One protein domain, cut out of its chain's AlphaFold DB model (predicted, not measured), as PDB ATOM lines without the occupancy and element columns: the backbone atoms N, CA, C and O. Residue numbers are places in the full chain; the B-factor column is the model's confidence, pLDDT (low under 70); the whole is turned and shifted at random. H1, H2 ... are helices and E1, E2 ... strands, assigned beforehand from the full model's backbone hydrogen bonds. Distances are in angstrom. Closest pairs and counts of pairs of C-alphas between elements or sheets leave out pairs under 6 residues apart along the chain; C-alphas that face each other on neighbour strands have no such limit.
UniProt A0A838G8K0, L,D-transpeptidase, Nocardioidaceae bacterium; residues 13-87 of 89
ATOM      1  N   GLU A  13     143.795-267.687  19.708       97.88
ATOM      2  CA  GLU A  13     143.928-266.565  18.795       97.88
ATOM      3  C   GLU A  13     142.739-266.543  17.833       97.88
ATOM      4  O   GLU A  13     142.451-267.516  17.136       97.88
ATOM      5  N   PHE A  14     142.043-265.412  17.811       97.69
ATOM      6  CA  PHE A  14     140.856-265.174  17.005       97.69
ATOM      7  C   PHE A  14     140.981-263.853  16.246       97.69
ATOM      8  O   PHE A  14     141.958-263.111  16.369       97.69
ATOM      9  N   SER A  15     139.954-263.514  15.475       98.25
ATOM     10  CA  SER A  15     139.824-262.199  14.855       98.25
ATOM     11  C   SER A  15     138.383-261.717  14.928       98.25
ATOM     12  O   SER A  15     137.455-262.525  14.861       98.25
ATOM     13  N   ILE A  16     138.187-260.403  15.049       98.50
ATOM     14  CA  ILE A  16     136.851-259.810  14.977       98.50
ATOM     15  C   ILE A  16     136.270-260.065  13.587       98.50
ATOM     16  O   ILE A  16     136.742-259.500  12.605       98.50
ATOM     17  N   PHE A  17     135.238-260.898  13.493       98.06
ATOM     18  CA  PHE A  17     134.623-261.250  12.209       98.06
ATOM     19  C   PHE A  17     133.290-260.535  11.968       98.06
ATOM     20  O   PHE A  17     132.830-260.459  10.833       98.06
ATOM     21  N   SER A  18     132.658-260.010  13.019       98.12
ATOM     22  CA  SER A  18     131.404-259.264  12.918       98.12
ATOM     23  C   SER A  18     131.264-258.264  14.058       98.12
ATOM     24  O   SER A  18     131.799-258.464  15.152       98.12
ATOM     25  N   LYS A  19     130.527-257.183  13.795       98.31
ATOM     26  CA  LYS A  19     130.257-256.105  14.743       98.31
ATOM     27  C   LYS A  19     128.800-255.676  14.649       98.31
ATOM     28  O   LYS A  19     128.274-255.521  13.550       98.31
ATOM     29  N   SER A  20     128.167-255.434  15.790       97.81
ATOM     30  CA  SER A  20     126.819-254.876  15.861       97.81
ATOM     31  C   SER A  20     126.698-253.937  17.058       97.81
ATOM     32  O   SER A  20     126.985-254.324  18.190       97.81
ATOM     33  N   ARG A  21     126.318-252.681  16.793       97.31
ATOM     34  CA  ARG A  21     126.240-251.637  17.825       97.31
ATOM     35  C   ARG A  21     125.077-251.882  18.785       97.31
ATOM     36  O   ARG A  21     125.273-251.794  19.989       97.31
ATOM     37  N   ASP A  22     123.930-252.292  18.255       96.38
ATOM     38  CA  ASP A  22     122.684-252.481  19.006       96.38
ATOM     39  C   ASP A  22     122.268-253.961  19.012       96.38
ATOM     40  O   ASP A  22     121.132-254.317  18.703       96.38
ATOM     41  N   HIS A  23     123.220-254.860  19.285       96.12
ATOM     42  CA  HIS A  23     122.957-256.296  19.230       96.12
ATOM     43  C   HIS A  23     122.004-256.746  20.342       96.12
ATOM     44  O   HIS A  23     122.116-256.326  21.494       96.12
ATOM     45  N   VAL A  24     121.123-257.683  20.002       93.19
ATOM     46  CA  VAL A  24     120.288-258.423  20.946       93.19
ATOM     47  C   VAL A  24     120.542-259.904  20.708       93.19
ATOM     48  O   VAL A  24     120.448-260.379  19.575       93.19
ATOM     49  N   SER A  25     120.895-260.629  21.769       87.25
ATOM     50  CA  SER A  25     121.121-262.070  21.690       87.25
ATOM     51  C   SER A  25     119.815-262.790  21.385       87.25
ATOM     52  O   SER A  25     118.891-262.736  22.189       87.25
ATOM     53  N   SER A  26     119.751-263.545  20.290       84.81
ATOM     54  CA  SER A  26     118.583-264.384  19.986       84.81
ATOM     55  C   SER A  26     118.441-265.597  20.913       84.81
ATOM     56  O   SER A  26     117.368-266.181  20.989       84.81
ATOM     57  N   LEU A  27     119.519-266.001  21.597       83.50
ATOM     58  CA  LEU A  27     119.522-267.152  22.508       83.50
ATOM     59  C   LEU A  27     119.059-266.783  23.919       83.50
ATOM     60  O   LEU A  27     118.439-267.600  24.590       83.50
ATOM     61  N   TYR A  28     119.385-265.567  24.362       82.75
ATOM     62  CA  TYR A  28     119.150-265.111  25.736       82.75
ATOM     63  C   TYR A  28     118.201-263.913  25.832       82.75
ATOM     64  O   TYR A  28     118.008-263.395  26.927       82.75
ATOM     65  N   ASP A  29     117.677-263.433  24.702       86.88
ATOM     66  CA  ASP A  29     116.812-262.248  24.592       86.88
ATOM     67  C   ASP A  29     117.328-261.047  25.403       86.88
ATOM     68  O   ASP A  29     116.622-260.380  26.153       86.88
ATOM     69  N   THR A  30     118.641-260.825  25.315       86.75
ATOM     70  CA  THR A  30     119.366-259.869  26.156       86.75
ATOM     71  C   THR A  30     120.135-258.891  25.280       86.75
ATOM     72  O   THR A  30     120.811-259.293  24.327       86.75
ATOM     73  N   SER A  31     120.064-257.601  25.620       91.81
ATOM     74  CA  SER A  31     120.833-256.556  24.942       91.81
ATOM     75  C   SER A  31     122.334-256.739  25.184       91.81
ATOM     76  O   SER A  31     122.790-256.907  26.316       91.81
ATOM     77  N   MET A  32     123.104-256.683  24.100       96.12
ATOM     78  CA  MET A  32     124.561-256.775  24.079       96.12
ATOM     79  C   MET A  32     125.140-255.604  23.267       96.12
ATOM     80  O   MET A  32     125.660-255.817  22.169       96.12
ATOM     81  N   PRO A  33     125.055-254.356  23.757       97.69
ATOM     82  CA  PRO A  33     125.533-253.207  23.001       97.69
ATOM     83  C   PRO A  33     127.027-253.311  22.683       97.69
ATOM     84  O   PRO A  33     127.817-253.816  23.490       97.69
ATOM     85  N   PHE A  34     127.406-252.795  21.516       98.38
ATOM     86  CA  PHE A  34     128.775-252.788  20.995       98.38
ATOM     87  C   PHE A  34     129.393-254.188  20.880       98.38
ATOM     88  O   PHE A  34     130.572-254.389  21.174       98.38
ATOM     89  N   ALA A  35     128.599-255.166  20.447       98.06
ATOM     90  CA  ALA A  35     129.053-256.535  20.275       98.06
ATOM     91  C   ALA A  35     130.096-256.643  19.154       98.06
ATOM     92  O   ALA A  35     129.821-256.333  17.993       98.06
ATOM     93  N   MET A  36     131.284-257.133  19.509       98.62
ATOM     94  CA  MET A  36     132.373-257.473  18.592       98.62
ATOM     95  C   MET A  36     132.650-258.973  18.689       98.62
ATOM     96  O   MET A  36     133.235-259.443  19.667       98.62
ATOM     97  N   PHE A  37     132.193-259.732  17.695       98.12
ATOM     98  CA  PHE A  37     132.244-261.192  17.692       98.12
ATOM     99  C   PHE A  37     133.602-261.712  17.230       98.12
ATOM    100  O   PHE A  37     134.112-261.278  16.198       98.12
ATOM    101  N   PHE A  38     134.142-262.685  17.965       98.00
ATOM    102  CA  PHE A  38     135.454-263.279  17.695       98.00
ATOM    103  C   PHE A  38     135.451-264.814  17.646       98.00
ATOM    104  O   PHE A  38     136.316-265.390  16.997       98.00
ATOM    105  N   SER A  39     134.481-265.504  18.267       96.19
ATOM    106  CA  SER A  39     134.429-266.979  18.233       96.19
ATOM    107  C   SER A  39     133.003-267.541  18.226       96.19
ATOM    108  O   SER A  39     132.437-267.829  19.280       96.19
ATOM    109  N   GLY A  40     132.402-267.713  17.040       88.06
ATOM    110  CA  GLY A  40     131.162-268.492  16.844       88.06
ATOM    111  C   GLY A  40     130.031-268.199  17.842       88.06
ATOM    112  O   GLY A  40     129.442-269.134  18.376       88.06
ATOM    113  N   GLY A  41     129.803-266.919  18.160       90.06
ATOM    114  CA  GLY A  41     128.829-266.457  19.160       90.06
ATOM    115  C   GLY A  41     129.440-265.767  20.387       90.06
ATOM    116  O   GLY A  41     128.747-264.999  21.045       90.06
ATOM    117  N   GLN A  42     130.734-265.960  20.672       96.25
ATOM    118  CA  GLN A  42     131.433-265.205  21.719       96.25
ATOM    119  C   GLN A  42     131.857-263.830  21.202       96.25
ATOM    120  O   GLN A  42     132.449-263.709  20.121       96.25
ATOM    121  N   ALA A  43     131.549-262.806  21.995       97.69
ATOM    122  CA  ALA A  43     131.809-261.411  21.684       97.69
ATOM    123  C   ALA A  43     132.348-260.646  22.895       97.69
ATOM    124  O   ALA A  43     132.070-261.001  24.043       97.69
ATOM    125  N   VAL A  44     133.083-259.570  22.625       98.06
ATOM    126  CA  VAL A  44     133.290-258.483  23.590       98.06
ATOM    127  C   VAL A  44     132.094-257.541  23.476       98.06
ATOM    128  O   VAL A  44     131.745-257.164  22.359       98.06
ATOM    129  N   HIS A  45     131.445-257.188  24.586       98.12
ATOM    130  CA  HIS A  45     130.290-256.280  24.570       98.12
ATOM    131  C   HIS A  45     130.027-255.635  25.938       98.12
ATOM    132  O   HIS A  45     130.515-256.108  26.972       98.12
ATOM    133  N   TYR A  46     129.204-254.585  25.947       97.88
ATOM    134  CA  TYR A  46     128.687-253.994  27.178       97.88
ATOM    135  C   TYR A  46     127.712-254.940  27.885       97.88
ATOM    136  O   TYR A  46     126.835-255.522  27.245       97.88
ATOM    137  N   SER A  47     127.818-255.057  29.209       96.31
ATOM    138  CA  SER A  47     126.860-255.800  30.031       96.31
ATOM    139  C   SER A  47     126.318-254.918  31.162       96.31
ATOM    140  O   SER A  47     127.081-254.595  32.080       96.31
ATOM    141  N   PRO A  48     125.013-254.573  31.145       93.06
ATOM    142  CA  PRO A  48     124.364-253.873  32.255       93.06
ATOM    143  C   PRO A  48     124.467-254.655  33.570       93.06
ATOM    144  O   PRO A  48     124.701-254.072  34.625       93.06
ATOM    145  N   ASP A  49     124.367-255.987  33.499       93.06
ATOM    146  CA  ASP A  49     124.531-256.867  34.658       93.06
ATOM    147  C   ASP A  49     125.941-256.760  35.251       93.06
ATOM    148  O   ASP A  49     126.096-256.587  36.457       93.06
ATOM    149  N   PHE A  50     126.988-256.784  34.417       95.69
ATOM    150  CA  PHE A  50     128.353-256.621  34.922       95.69
ATOM    151  C   PHE A  50     128.581-255.216  35.498       95.69
ATOM    152  O   PHE A  50     129.329-255.061  36.464       95.69
ATOM    153  N   ALA A  51     127.931-254.196  34.935       95.31
ATOM    154  CA  ALA A  51     127.978-252.841  35.468       95.31
ATOM    155  C   ALA A  51     127.324-252.724  36.851       95.31
ATOM    156  O   ALA A  51     127.894-252.072  37.723       95.31
ATOM    157  N   ALA A  52     126.189-253.390  37.068       95.19
ATOM    158  CA  ALA A  52     125.467-253.358  38.337       95.19
ATOM    159  C   ALA A  52     126.084-254.270  39.412       95.19
ATOM    160  O   ALA A  52     126.246-253.859  40.558       95.19
ATOM    161  N   ASN A  53     126.445-255.499  39.039       95.25
ATOM    162  CA  ASN A  53     126.751-256.581  39.983       95.25
ATOM    163  C   ASN A  53     128.244-256.931  40.049       95.25
ATOM    164  O   ASN A  53     128.682-257.707  40.903       95.25
ATOM    165  N   GLY A  54     129.062-256.375  39.153       93.62
ATOM    166  CA  GLY A  54     130.491-256.659  39.117       93.62
ATOM    167  C   GLY A  54     130.780-258.158  38.962       93.62
ATOM    168  O   GLY A  54     130.200-258.859  38.130       93.62
ATOM    169  N   TYR A  55     131.714-258.672  39.754       93.25
ATOM    170  CA  TYR A  55     132.140-260.074  39.679       93.25
ATOM    171  C   TYR A  55     131.199-261.049  40.405       93.25
ATOM    172  O   TYR A  55     131.497-262.237  40.472       93.25
ATOM    173  N   TYR A  56     130.059-260.577  40.917       91.88
ATOM    174  CA  TYR A  56     129.005-261.449  41.424       91.88
ATOM    175  C   TYR A  56     128.218-262.048  40.246       91.88
ATOM    176  O   TYR A  56     127.196-261.519  39.820       91.88
ATOM    177  N   GLY A  57     128.768-263.113  39.658       90.44
ATOM    178  CA  GLY A  57     128.225-263.803  38.488       90.44
ATOM    179  C   GLY A  57     129.284-264.069  37.419       90.44
ATOM    180  O   GLY A  57     130.459-263.742  37.579       90.44
ATOM    181  N   ALA A  58     128.859-264.644  36.299       90.69
ATOM    182  CA  ALA A  58     129.703-264.913  35.139       90.69
ATOM    183  C   ALA A  58     128.914-264.657  33.849       90.69
ATOM    184  O   ALA A  58     127.694-264.506  33.878       90.69
ATOM    185  N   SER A  59     129.603-264.557  32.713       87.75
ATOM    186  CA  SER A  59     128.914-264.534  31.419       87.75
ATOM    187  C   SER A  59     128.610-265.959  30.932       87.75
ATOM    188  O   SER A  59     129.117-266.944  31.468       87.75
ATOM    189  N   HIS A  60     127.848-266.063  29.845       91.50
ATOM    190  CA  HIS A  60     127.622-267.317  29.117       91.50
ATOM    191  C   HIS A  60     128.682-267.539  28.012       91.50
ATOM    192  O   HIS A  60     128.379-268.018  26.923       91.50
ATOM    193  N   GLY A  61     129.922-267.100  28.255       92.31
ATOM    194  CA  GLY A  61     131.070-267.256  27.351       92.31
ATOM    195  C   GLY A  61     131.544-265.967  26.672       92.31
ATOM    196  O   GLY A  61     132.673-265.916  26.189       92.31
ATOM    197  N   CYS A  62     130.740-264.902  26.665       95.56
ATOM    198  CA  CYS A  62     131.167-263.591  26.163       95.56
ATOM    199  C   CYS A  62     132.149-262.880  27.109       95.56
ATOM    200  O   CYS A  62     132.205-263.154  28.307       95.56
ATOM    201  N   VAL A  63     132.882-261.896  26.594       96.62
ATOM    202  CA  VAL A  63     133.705-260.996  27.408       96.62
ATOM    203  C   VAL A  63     132.890-259.742  27.713       96.62
ATOM    204  O   VAL A  63     132.675-258.885  26.860       96.62
ATOM    205  N   ASN A  64     132.406-259.631  28.948       96.62
ATOM    206  CA  ASN A  64     131.610-258.490  29.388       96.62
ATOM    207  C   ASN A  64     132.498-257.314  29.805       96.62
ATOM    208  O   ASN A  64     133.414-257.482  30.621       96.62
ATOM    209  N   VAL A  65     132.150-256.121  29.331       97.44
ATOM    210  CA  VAL A  65     132.705-254.832  29.760       97.44
ATOM    211  C   VAL A  65     131.621-254.048  30.502       97.44
ATOM    212  O   VAL A  65     130.462-254.045  30.094       97.44
ATOM    213  N   ARG A  66     131.987-253.437  31.634       97.12
ATOM    214  CA  ARG A  66     131.065-252.681  32.505       97.12
ATOM    215  C   ARG A  66     131.063-251.173  32.264       97.12
ATOM    216  O   ARG A  66     130.171-250.485  32.739       97.12
ATOM    217  N   ASP A  67     132.086-250.670  31.585       97.88
ATOM    218  CA  ASP A  67     132.235-249.259  31.242       97.88
ATOM    219  C   ASP A  67     131.677-249.044  29.833       97.88
ATOM    220  O   ASP A  67     132.166-249.654  28.880       97.88
ATOM    221  N   TYR A  68     130.612-248.247  29.733       97.56
ATOM    222  CA  TYR A  68     129.872-248.030  28.491       97.56
ATOM    223  C   TYR A  68     130.655-247.162  27.494       97.56
ATOM    224  O   TYR A  68     130.724-247.489  26.309       97.56
ATOM    225  N   ASP A  69     131.299-246.098  27.968       98.12
ATOM    226  CA  ASP A  69     132.026-245.168  27.100       98.12
ATOM    227  C   ASP A  69     133.330-245.797  26.599       98.12
ATOM    228  O   ASP A  69     133.710-245.635  25.433       98.12
ATOM    229  N   ALA A  70     133.987-246.594  27.447       98.12
ATOM    230  CA  ALA A  70     135.184-247.326  27.058       98.12
ATOM    231  C   ALA A  70     134.893-248.366  25.965       98.12
ATOM    232  O   ALA A  70     135.656-248.471  25.002       98.12
ATOM    233  N   ILE A  71     133.795-249.126  26.070       98.25
ATOM    234  CA  ILE A  71     133.452-250.120  25.043       98.25
ATOM    235  C   ILE A  71     132.937-249.470  23.755       98.25
ATOM    236  O   ILE A  71     133.259-249.967  22.678       98.25
ATOM    237  N   ALA A  72     132.223-248.343  23.834       98.50
ATOM    238  CA  ALA A  72     131.854-247.555  22.659       98.50
ATOM    239  C   ALA A  72     133.105-247.070  21.903       98.50
ATOM    240  O   ALA A  72     133.231-247.280  20.697       98.50
ATOM    241  N   THR A  73     134.074-246.518  22.637       98.38
ATOM    242  CA  THR A  73     135.356-246.060  22.082       98.38
ATOM    243  C   THR A  73     136.140-247.213  21.454       98.38
ATOM    244  O   THR A  73     136.631-247.097  20.332       98.38
ATOM    245  N   LEU A  74     136.235-248.352  22.149       98.06
ATOM    246  CA  LEU A  74     136.904-249.543  21.629       98.06
ATOM    247  C   LEU A  74     136.219-250.053  20.356       98.06
ATOM    248  O   LEU A  74     136.893-250.389  19.385       98.06
ATOM    249  N   PHE A  75     134.884-250.076  20.339       98.50
ATOM    250  CA  PHE A  75     134.119-250.476  19.169       98.50
ATOM    251  C   PHE A  75     134.461-249.610  17.962       98.50
ATOM    252  O   PHE A  75     134.656-250.152  16.881       98.50
ATOM    253  N   ASP A  76     134.584-248.296  18.109       98.12
ATOM    254  CA  ASP A  76     134.902-247.420  16.977       98.12
ATOM    255  C   ASP A  76     136.340-247.613  16.462       98.12
ATOM    256  O   ASP A  76     136.584-247.508  15.260       98.12
ATOM    257  N   GLN A  77     137.277-247.970  17.342       98.19
ATOM    258  CA  GLN A  77     138.692-248.157  16.998       98.19
ATOM    259  C   GLN A  77     139.022-249.530  16.402       98.19
ATOM    260  O   GLN A  77     140.030-249.662  15.711       98.19
ATOM    261  N   VAL A  78     138.220-250.559  16.682       98.00
ATOM    262  CA  VAL A  78     138.523-251.949  16.315       98.00
ATOM    263  C   VAL A  78     137.894-252.305  14.959       98.00
ATOM    264  O   VAL A  78     136.675-252.497  14.886       98.00
ATOM    265  N   PRO A  79     138.664-252.404  13.859       98.00
ATOM    266  CA  PRO A  79     138.142-252.876  12.579       98.00
ATOM    267  C   PRO A  79     137.846-254.387  12.580       98.00
ATOM    268  O   PRO A  79     138.245-255.144  13.466       98.00
ATOM    269  N   LEU A  80     137.142-254.844  11.540       98.38
ATOM    270  CA  LEU A  80     137.060-256.277  11.246       98.38
ATOM    271  C   LEU A  80     138.461-256.819  10.922       98.38
ATOM    272  O   LEU A  80     139.280-256.127  10.319       98.38
ATOM    273  N   GLY A  81     138.733-258.054  11.330       98.25
ATOM    274  CA  GLY A  81     140.037-258.702  11.207       98.25
ATOM    275  C   GLY A  81     141.012-258.383  12.344       98.25
ATOM    276  O   GLY A  81     142.074-258.996  12.406       98.25
ATOM    277  N   THR A  82     140.677-257.479  13.273       98.62
ATOM    278  CA  THR A  82     141.527-257.232  14.445       98.62
ATOM    279  C   THR A  82     141.701-258.505  15.260       98.62
ATOM    280  O   THR A  82     140.722-259.153  15.635       98.62
ATOM    281  N   LYS A  83     142.959-258.838  15.555       98.12
ATOM    282  CA  LYS A  83     143.332-260.000  16.355       98.12
ATOM    283  C   LYS A  83     142.803-259.888  17.785       98.12
ATOM    284  O   LYS A  83     142.962-258.853  18.427       98.12
ATOM    285  N   VAL A  84     142.248-260.982  18.294       97.50
ATOM    286  CA  VAL A  84     141.822-261.135  19.689       97.50
ATOM    287  C   VAL A  84     142.577-262.310  20.289       97.50
ATOM    288  O   VAL A  84     142.524-263.409  19.748       97.50
ATOM    289  N   ILE A  85     143.268-262.077  21.404       96.81
ATOM    290  CA  ILE A  85     143.935-263.128  22.175       96.81
ATOM    291  C   ILE A  85     143.155-263.330  23.466       96.81
ATOM    292  O   ILE A  85     143.012-262.395  24.253       96.81
ATOM    293  N   ILE A  86     142.653-264.544  23.668       95.50
ATOM    294  CA  ILE A  86     142.017-264.965  24.914       95.50
ATOM    295  C   ILE A  86     142.972-265.906  25.641       95.50
ATOM    296  O   ILE A  86     143.391-266.915  25.073       95.50
ATOM    297  N   TYR A  87     143.294-265.568  26.887       92.06
ATOM    298  CA  TYR A  87     144.227-266.311  27.730       92.06
ATOM    299  C   TYR A  87     143.755-266.296  29.190       92.06
ATOM    300  O   TYR A  87     143.393-265.230  29.700       92.06
TER     301      TYR A  87
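What this domain is: This is residues 13 to 87 of the 89 residues of the protein "L,D-transpeptidase" of Nocardioidaceae bacterium (UniProt A0A838G8K0). A twisted sheet of four strands, E2 E3 E4 E5, is covered on one face by the helix H2, while the small two-stranded ribbon of E1 and E6 sits at one end of the longest axis and the short helix H1 with the link after it makes the other end. E2 and E3 each bend sharply, and E4 runs through the middle. The printed part has 75 residues with two named helices and six named strands, in the order E1 E2 E3 E4 H1 E5 H2 E6; the four-stranded sheet is mixed and the pair E1 and E6 antiparallel. The class is mixed, helices and strands; the whole is compact, with a radius of gyration of the C-alphas of 11.6 A and spans of 31 by 26 by 24 A.

How they stand to each other: Start at E1, residues 13 to 15, antiparallel to E6, residues 83 to 86; N 14 and O 84 are 2.8 A apart, within hydrogen-bond range. E1 runs on into E2, residues 18 to 25, at 89 degrees. E2, E3, residues 30 to 39, and E4, residues 42 to 46, form a meander, each strand the antiparallel neighbour of the one before, in two hairpins. Look for N 34 and O 21 at 2.8 A, and N 44 and O 36 at 3.0 A. E2 bends by 105 degrees at residue 22, E3 by 95 degrees at residue 34. H1, residues 48 to 53, joins E4 to its parallel neighbour E5, residues 63 to 65, in a strand-helix-strand unit with a right-handed crossover; N 65 and O 45 are 2.9 A apart. H1 lies over E5, but only just, with 3 C-alphas falling on it. H2, residues 68 to 77, makes two layers with the sheet, a helix on one face, at a height of 8.5 A, over E3 and E4; its closest C-alphas to E3 are those of Phe 75 and Phe 34, 6.1 A. H1 and H2 are apart, and in both every O i to N i+4 pair is within hydrogen-bond range.

Where its parts are: Find C-alpha 13 at (143.928, -266.565, 18.795), where E1 begins. E2 spans 13.8 A, E3 18.4 A and E4 12.8 A. H2 starts at C-alpha 68, (129.872, -248.030, 28.491), and runs 14.5 A. E6 ends at C-alpha 86, (142.017, -264.965, 24.914).

The domain as a whole: The two C-alphas farthest apart are those of Tyr 56 and Gly 81, 32.3 A. The printed part has no cut and no long link; H1 to E5 is short, with 9 residues. The mean pLDDT of the printed part is 95.3, and no printed residue is under 70.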